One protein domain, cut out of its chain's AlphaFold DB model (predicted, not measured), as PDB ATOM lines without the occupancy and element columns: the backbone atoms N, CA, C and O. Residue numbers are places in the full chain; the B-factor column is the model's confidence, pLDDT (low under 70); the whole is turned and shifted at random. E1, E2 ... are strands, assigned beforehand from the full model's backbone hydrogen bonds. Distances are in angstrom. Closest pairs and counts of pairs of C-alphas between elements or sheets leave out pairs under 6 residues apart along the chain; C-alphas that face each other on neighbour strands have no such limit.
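What this domain is: This is residues 36 to 88 of the 162 residues of an uncharacterized protein of Penicilliopsis zonata CBS 506.65 (UniProt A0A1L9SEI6). With little regular structure, this is a small loop-rich body of two sheets: at one end a meander, E1, E2 and E3, each strand the antiparallel neighbour of the one before, and at the other a hairpin, E4 and E5. A long loop joins them. The printed part has 53 residues, 15 in five named strands, with no named helix: all strand, compact, radius of gyration of the C-alphas 10.2 A, spans 24 by 24 by 15 A.

How they stand to each other: E2, residues 55 to 57, is the inner strand between E1, residues 49 to 51, and E3, residues 63 to 65. N 49 and O 57 are 2.9 A apart and N 56 and O 64 2.8 A, within hydrogen-bond range. The closest C-alphas of E3 and E5, residues 84 to 86, are Leu 65 and Cys 85, 5.4 A. In the antiparallel hairpin of E5 and E4, residues 79 to 81, N 81 and O 84 are 2.8 A apart.

Where its parts are: E1 begins at C-alpha 49 (50.758, 72.097, -32.512); E3 spans 6.8 A; E5 ends at C-alpha 86 (41.098, 78.711, -44.485).

The domain as a whole: The printed part has no cut. The 13-residue link E3 to E4 is long. Residues 36 to 39 and 69 to 71 have pLDDT under 70.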
ATOM      1  N   VAL A  36      50.028  79.387 -21.975       42.56
ATOM      2  CA  VAL A  36      49.110  78.598 -22.795       42.56
ATOM      3  C   VAL A  36      47.716  79.077 -22.412       42.56
ATOM      4  O   VAL A  36      47.130  78.643 -21.428       42.56
ATOM      5  N   ASN A  37      47.221  80.084 -23.120       42.75
ATOM      6  CA  ASN A  37      45.803  80.323 -23.138       42.75
ATOM      7  C   ASN A  37      45.228  79.034 -23.734       42.75
ATOM      8  O   ASN A  37      45.593  78.662 -24.848       42.75
ATOM      9  N   GLU A  38      44.378  78.334 -22.987       53.69
ATOM     10  CA  GLU A  38      43.702  77.080 -23.356       53.69
ATOM     11  C   GLU A  38      42.850  77.185 -24.646       53.69
ATOM     12  O   GLU A  38      42.142  76.249 -25.011       53.69
ATOM     13  N   SER A  39      42.926  78.318 -25.350       66.38
ATOM     14  CA  SER A  39      42.128  78.693 -26.511       66.38
ATOM     15  C   SER A  39      42.415  77.833 -27.741       66.38
ATOM     16  O   SER A  39      41.480  77.280 -28.303       66.38
ATOM     17  N   CYS A  40      43.673  77.648 -28.160       75.12
ATOM     18  CA  CYS A  40      43.950  76.797 -29.324       75.12
ATOM     19  C   CYS A  40      44.118  75.311 -28.955       75.12
ATOM     20  O   CYS A  40      43.929  74.448 -29.811       75.12
ATOM     21  N   ALA A  41      44.462  74.988 -27.698       71.19
ATOM     22  CA  ALA A  41      44.874  73.637 -27.293       71.19
ATOM     23  C   ALA A  41      43.761  72.590 -27.457       71.19
ATOM     24  O   ALA A  41      44.044  71.430 -27.735       71.19
ATOM     25  N   ASN A  42      42.504  73.025 -27.343       73.88
ATOM     26  CA  ASN A  42      41.317  72.189 -27.538       73.88
ATOM     27  C   ASN A  42      40.643  72.407 -28.907       73.88
ATOM     28  O   ASN A  42      39.588  71.834 -29.171       73.88
ATOM     29  N   VAL A  43      41.223  73.258 -29.761       78.81
ATOM     30  CA  VAL A  43      40.658  73.668 -31.057       78.81
ATOM     31  C   VAL A  43      41.492  73.146 -32.224       78.81
ATOM     32  O   VAL A  43      40.934  72.756 -33.252       78.81
ATOM     33  N   CYS A  44      42.820  73.119 -32.084       81.75
ATOM     34  CA  CYS A  44      43.698  72.596 -33.118       81.75
ATOM     35  C   CYS A  44      43.394  71.112 -33.391       81.75
ATOM     36  O   CYS A  44      43.163  70.348 -32.452       81.75
ATOM     37  N   PRO A  45      43.426  70.670 -34.662       81.69
ATOM     38  CA  PRO A  45      43.337  69.248 -34.974       81.69
ATOM     39  C   PRO A  45      44.450  68.456 -34.272       81.69
ATOM     40  O   PRO A  45      45.533  68.993 -34.057       81.69
ATOM     41  N   ASN A  46      44.214  67.172 -33.984       80.31
ATOM     42  CA  ASN A  46      45.124  66.332 -33.184       80.31
ATOM     43  C   ASN A  46      46.590  66.325 -33.661       80.31
ATOM     44  O   ASN A  46      47.495  66.194 -32.843       80.31
ATOM     45  N   ASP A  47      46.829  66.481 -34.965       85.31
ATOM     46  CA  ASP A  47      48.178  66.471 -35.550       85.31
ATOM     47  C   ASP A  47      48.841  67.862 -35.589       85.31
ATOM     48  O   ASP A  47      49.928  68.022 -36.142       85.31
ATOM     49  N   TYR A  48      48.184  68.895 -35.063       84.88
ATOM     50  CA  TYR A  48      48.648  70.277 -35.113       84.88
ATOM     51  C   TYR A  48      49.168  70.696 -33.742       84.88
ATOM     52  O   TYR A  48      48.627  70.328 -32.703       84.88
ATOM     53  N   THR A  49      50.212  71.517 -33.741       86.31
ATOM     54  CA  THR A  49      50.758  72.097 -32.512       86.31
ATOM     55  C   THR A  49      50.239  73.512 -32.313       86.31
ATOM     56  O   THR A  49      50.139  74.293 -33.258       86.31
ATOM     57  N   CYS A  50      49.908  73.853 -31.075       84.19
ATOM     58  CA  CYS A  50      49.568  75.216 -30.693       84.19
ATOM     59  C   CYS A  50      50.809  76.104 -30.643       84.19
ATOM     60  O   CYS A  50      51.803  75.749 -30.013       84.19
ATOM     61  N   ALA A  51      50.719  77.287 -31.240       83.31
ATOM     62  CA  ALA A  51      51.714  78.340 -31.135       83.31
ATOM     63  C   ALA A  51      51.045  79.639 -30.672       83.31
ATOM     64  O   ALA A  51      50.274  80.251 -31.406       83.31
ATOM     65  N   GLY A  52      51.349  80.077 -29.452       75.56
ATOM     66  CA  GLY A  52      50.705  81.252 -28.865       75.56
ATOM     67  C   GLY A  52      49.245  80.987 -28.483       75.56
ATOM     68  O   GLY A  52      48.926  79.916 -27.972       75.56
ATOM     69  N   GLN A  53      48.377  81.982 -28.683       74.88
ATOM     70  CA  GLN A  53      46.986  81.941 -28.210       74.88
ATOM     71  C   GLN A  53      45.993  81.430 -29.267       74.88
ATOM     72  O   GLN A  53      45.021  80.771 -28.908       74.88
ATOM     73  N   ASP A  54      46.234  81.714 -30.549       82.19
ATOM     74  CA  ASP A  54      45.251  81.565 -31.630       82.19
ATOM     75  C   ASP A  54      45.812  80.908 -32.903       82.19
ATOM     76  O   ASP A  54      45.148  80.884 -33.936       82.19
ATOM     77  N   THR A  55      47.036  80.379 -32.871       85.50
ATOM     78  CA  THR A  55      47.679  79.814 -34.063       85.50
ATOM     79  C   THR A  55      47.923  78.314 -33.905       85.50
ATOM     80  O   THR A  55      48.574  77.872 -32.963       85.50
ATOM     81  N   CYS A  56      47.456  77.527 -34.873       85.38
ATOM     82  CA  CYS A  56      47.788  76.114 -35.045       85.38
ATOM     83  C   CYS A  56      48.874  75.952 -36.115       85.38
ATOM     84  O   CYS A  56      48.820  76.591 -37.165       85.38
ATOM     85  N   ILE A  57      49.833  75.058 -35.895       87.31
ATOM     86  CA  ILE A  57      50.901  74.726 -36.842       87.31
ATOM     87  C   ILE A  57      50.751  73.268 -37.271       87.31
ATOM     88  O   ILE A  57      50.746  72.377 -36.422       87.31
ATOM     89  N   SER A  58      50.627  73.015 -38.575       87.00
ATOM     90  CA  SER A  58      50.529  71.653 -39.119       87.00
ATOM     91  C   SER A  58      51.858  70.889 -39.024       87.00
ATOM     92  O   SER A  58      52.913  71.512 -38.874       87.00
ATOM     93  N   PRO A  59      51.868  69.554 -39.223       87.62
ATOM     94  CA  PRO A  59      53.113  68.783 -39.340       87.62
ATOM     95  C   PRO A  59      54.044  69.272 -40.460       87.62
ATOM     96  O   PRO A  59      55.252  69.065 -40.402       87.62
ATOM     97  N   ALA A  60      53.486  69.934 -41.481       87.06
ATOM     98  CA  ALA A  60      54.236  70.541 -42.578       87.06
ATOM     99  C   ALA A  60      54.793  71.943 -42.238       87.06
ATOM    100  O   ALA A  60      55.438  72.562 -43.080       87.06
ATOM    101  N   GLY A  61      54.544  72.457 -41.028       85.00
ATOM    102  CA  GLY A  61      55.003  73.771 -40.570       85.00
ATOM    103  C   GLY A  61      54.130  74.948 -41.017       85.00
ATOM    104  O   GLY A  61      54.506  76.104 -40.818       85.00
ATOM    105  N   GLU A  62      52.967  74.691 -41.619       85.50
ATOM    106  CA  GLU A  62      52.048  75.748 -42.046       85.50
ATOM    107  C   GLU A  62      51.266  76.294 -40.851       85.50
ATOM    108  O   GLU A  62      50.727  75.529 -40.052       85.50
ATOM    109  N   LYS A  63      51.185  77.623 -40.743       86.94
ATOM    110  CA  LYS A  63      50.470  78.323 -39.670       86.94
ATOM    111  C   LYS A  63      49.029  78.616 -40.085       86.94
ATOM    112  O   LYS A  63      48.799  79.168 -41.161       86.94
ATOM    113  N   PHE A  64      48.081  78.318 -39.208       84.75
ATOM    114  CA  PHE A  64      46.655  78.571 -39.380       84.75
ATOM    115  C   PHE A  64      46.127  79.315 -38.166       84.75
ATOM    116  O   PHE A  64      46.368  78.897 -37.039       84.75
ATOM    117  N   LEU A  65      45.389  80.395 -38.399       87.81
ATOM    118  CA  LEU A  65      44.659  81.067 -37.330       87.81
ATOM    119  C   LEU A  65      43.427  80.235 -36.979       87.81
ATOM    120  O   LEU A  65      42.749  79.743 -37.887       87.81
ATOM    121  N   ILE A  66      43.142  80.077 -35.691       85.44
ATOM    122  CA  ILE A  66      41.874  79.522 -35.235       85.44
ATOM    123  C   ILE A  66      40.763  80.544 -35.438       85.44
ATOM    124  O   ILE A  66      40.996  81.747 -35.550       85.44
ATOM    125  N   CYS A  67      39.540  80.047 -35.475       86.25
ATOM    126  CA  CYS A  67      38.359  80.878 -35.448       86.25
ATOM    127  C   CYS A  67      37.287  80.263 -34.562       86.25
ATOM    128  O   CYS A  67      37.115  79.045 -34.517       86.25
ATOM    129  N   ASP A  68      36.541  81.131 -33.896       80.56
ATOM    130  CA  ASP A  68      35.348  80.788 -33.144       80.56
ATOM    131  C   ASP A  68      34.250  81.819 -33.439       80.56
ATOM    132  O   ASP A  68      34.479  82.870 -34.042       80.56
ATOM    133  N   PHE A  69      33.014  81.502 -33.068       62.31
ATOM    134  CA  PHE A  69      31.870  82.340 -33.419       62.31
ATOM    135  C   PHE A  69      31.785  83.656 -32.616       62.31
ATOM    136  O   PHE A  69      30.836  84.408 -32.838       62.31
ATOM    137  N   LEU A  70      32.715  83.956 -31.690       66.19
ATOM    138  CA  LEU A  70      32.532  85.039 -30.710       66.19
ATOM    139  C   LEU A  70      33.760  85.930 -30.436       66.19
ATOM    140  O   LEU A  70      33.548  87.078 -30.048       66.19
ATOM    141  N   TRP A  71      34.997  85.489 -30.682       65.69
ATOM    142  CA  TRP A  71      36.225  86.242 -30.377       65.69
ATOM    143  C   TRP A  71      37.325  86.157 -31.448       65.69
ATOM    144  O   TRP A  71      38.107  87.101 -31.569       65.69
ATOM    145  N   PHE A  72      37.353  85.114 -32.281       75.56
ATOM    146  CA  PHE A  72      38.378  84.924 -33.311       75.56
ATOM    147  C   PHE A  72      37.762  84.883 -34.714       75.56
ATOM    148  O   PHE A  72      37.379  83.834 -35.231       75.56
ATOM    149  N   GLN A  73      37.656  86.054 -35.347       81.62
ATOM    150  CA  GLN A  73      37.125  86.179 -36.706       81.62
ATOM    151  C   GLN A  73      38.221  86.042 -37.765       81.62
ATOM    152  O   GLN A  73      39.301  86.629 -37.672       81.62
ATOM    153  N   CYS A  74      37.905  85.317 -38.837       87.94
ATOM    154  CA  CYS A  74      38.758  85.274 -40.012       87.94
ATOM    155  C   CYS A  74      38.676  86.593 -40.777       87.94
ATOM    156  O   CYS A  74      37.599  87.038 -41.172       87.94
ATOM    157  N   HIS A  75      39.832  87.194 -41.035       88.44
ATOM    158  CA  HIS A  75      39.918  88.378 -41.876       88.44
ATOM    159  C   HIS A  75      39.917  87.976 -43.350       88.44
ATOM    160  O   HIS A  75      40.503  86.961 -43.738       88.44
ATOM    161  N   SER A  76      39.269  88.791 -44.183       86.19
ATOM    162  CA  SER A  76      39.229  88.574 -45.630       86.19
ATOM    163  C   SER A  76      40.650  88.402 -46.198       86.19
ATOM    164  O   SER A  76      41.539  89.176 -45.836       86.19
ATOM    165  N   PRO A  77      40.897  87.406 -47.076       90.25
ATOM    166  CA  PRO A  77      39.925  86.551 -47.772       90.25
ATOM    167  C   PRO A  77      39.716  85.165 -47.124       90.25
ATOM    168  O   PRO A  77      39.415  84.199 -47.827       90.25
ATOM    169  N   LEU A  78      39.961  85.017 -45.821       92.50
ATOM    170  CA  LEU A  78      39.844  83.735 -45.126       92.50
ATOM    171  C   LEU A  78      38.404  83.471 -44.669       92.50
ATOM    172  O   LEU A  78      37.638  84.389 -44.391       92.50
ATOM    173  N   THR A  79      38.039  82.198 -44.568       92.94
ATOM    174  CA  THR A  79      36.746  81.725 -44.067       92.94
ATOM    175  C   THR A  79      36.977  80.712 -42.960       92.94
ATOM    176  O   THR A  79      37.909  79.913 -43.035       92.94
ATOM    177  N   CYS A  80      36.138  80.758 -41.930       90.88
ATOM    178  CA  CYS A  80      36.218  79.818 -40.825       90.88
ATOM    179  C   CYS A  80      35.682  78.446 -41.255       90.88
ATOM    180  O   CYS A  80      34.482  78.298 -41.473       90.88
ATOM    181  N   CYS A  81      36.566  77.454 -41.371       91.31
ATOM    182  CA  CYS A  81      36.234  76.064 -41.678       91.31
ATOM    183  C   CYS A  81      36.799  75.156 -40.591       91.31
ATOM    184  O   CYS A  81      38.012  75.113 -40.390       91.31
ATOM    185  N   ASN A  82      35.925  74.423 -39.893       87.25
ATOM    186  CA  ASN A  82      36.310  73.521 -38.799       87.25
ATOM    187  C   ASN A  82      37.231  74.203 -37.763       87.25
ATOM    188  O   ASN A  82      38.269  73.659 -37.403       87.25
ATOM    189  N   HIS A  83      36.859  75.416 -37.336       88.00
ATOM    190  CA  HIS A  83      37.615  76.263 -36.401       88.00
ATOM    191  C   HIS A  83      38.999  76.725 -36.875       88.00
ATOM    192  O   HIS A  83      39.787  77.226 -36.077       88.00
ATOM    193  N   LEU A  84      39.299  76.610 -38.170       88.56
ATOM    194  CA  LEU A  84      40.506  77.160 -38.777       88.56
ATOM    195  C   LEU A  84      40.147  78.178 -39.857       88.56
ATOM    196  O   LEU A  84      39.275  77.947 -40.694       88.56
ATOM    197  N   CYS A  85      40.868  79.289 -39.899       91.88
ATOM    198  CA  CYS A  85      40.777  80.246 -40.987       91.88
ATOM    199  C   CYS A  85      41.470  79.698 -42.235       91.88
ATOM    200  O   CYS A  85      42.700  79.647 -42.328       91.88
ATOM    201  N   LYS A  86      40.664  79.303 -43.220       93.25
ATOM    202  CA  LYS A  86      41.098  78.711 -44.485       93.25
ATOM    203  C   LYS A  86      40.892  79.673 -45.640       93.25
ATOM    204  O   LYS A  86      39.940  80.448 -45.677       93.25
ATOM    205  N   ASN A  87      41.790  79.624 -46.617       95.06
ATOM    206  CA  ASN A  87      41.623  80.385 -47.848       95.06
ATOM    207  C   ASN A  87      40.949  79.504 -48.899       95.06
ATOM    208  O   ASN A  87      41.626  78.743 -49.595       95.06
ATOM    209  N   LEU A  88      39.638  79.672 -49.060       96.25
ATOM    210  CA  LEU A  88      38.831  78.859 -49.971       96.25
ATOM    211  C   LEU A  88      39.259  78.974 -51.439       96.25
ATOM    212  O   LEU A  88      38.872  78.151 -52.260       96.25
TER     213      LEU A  88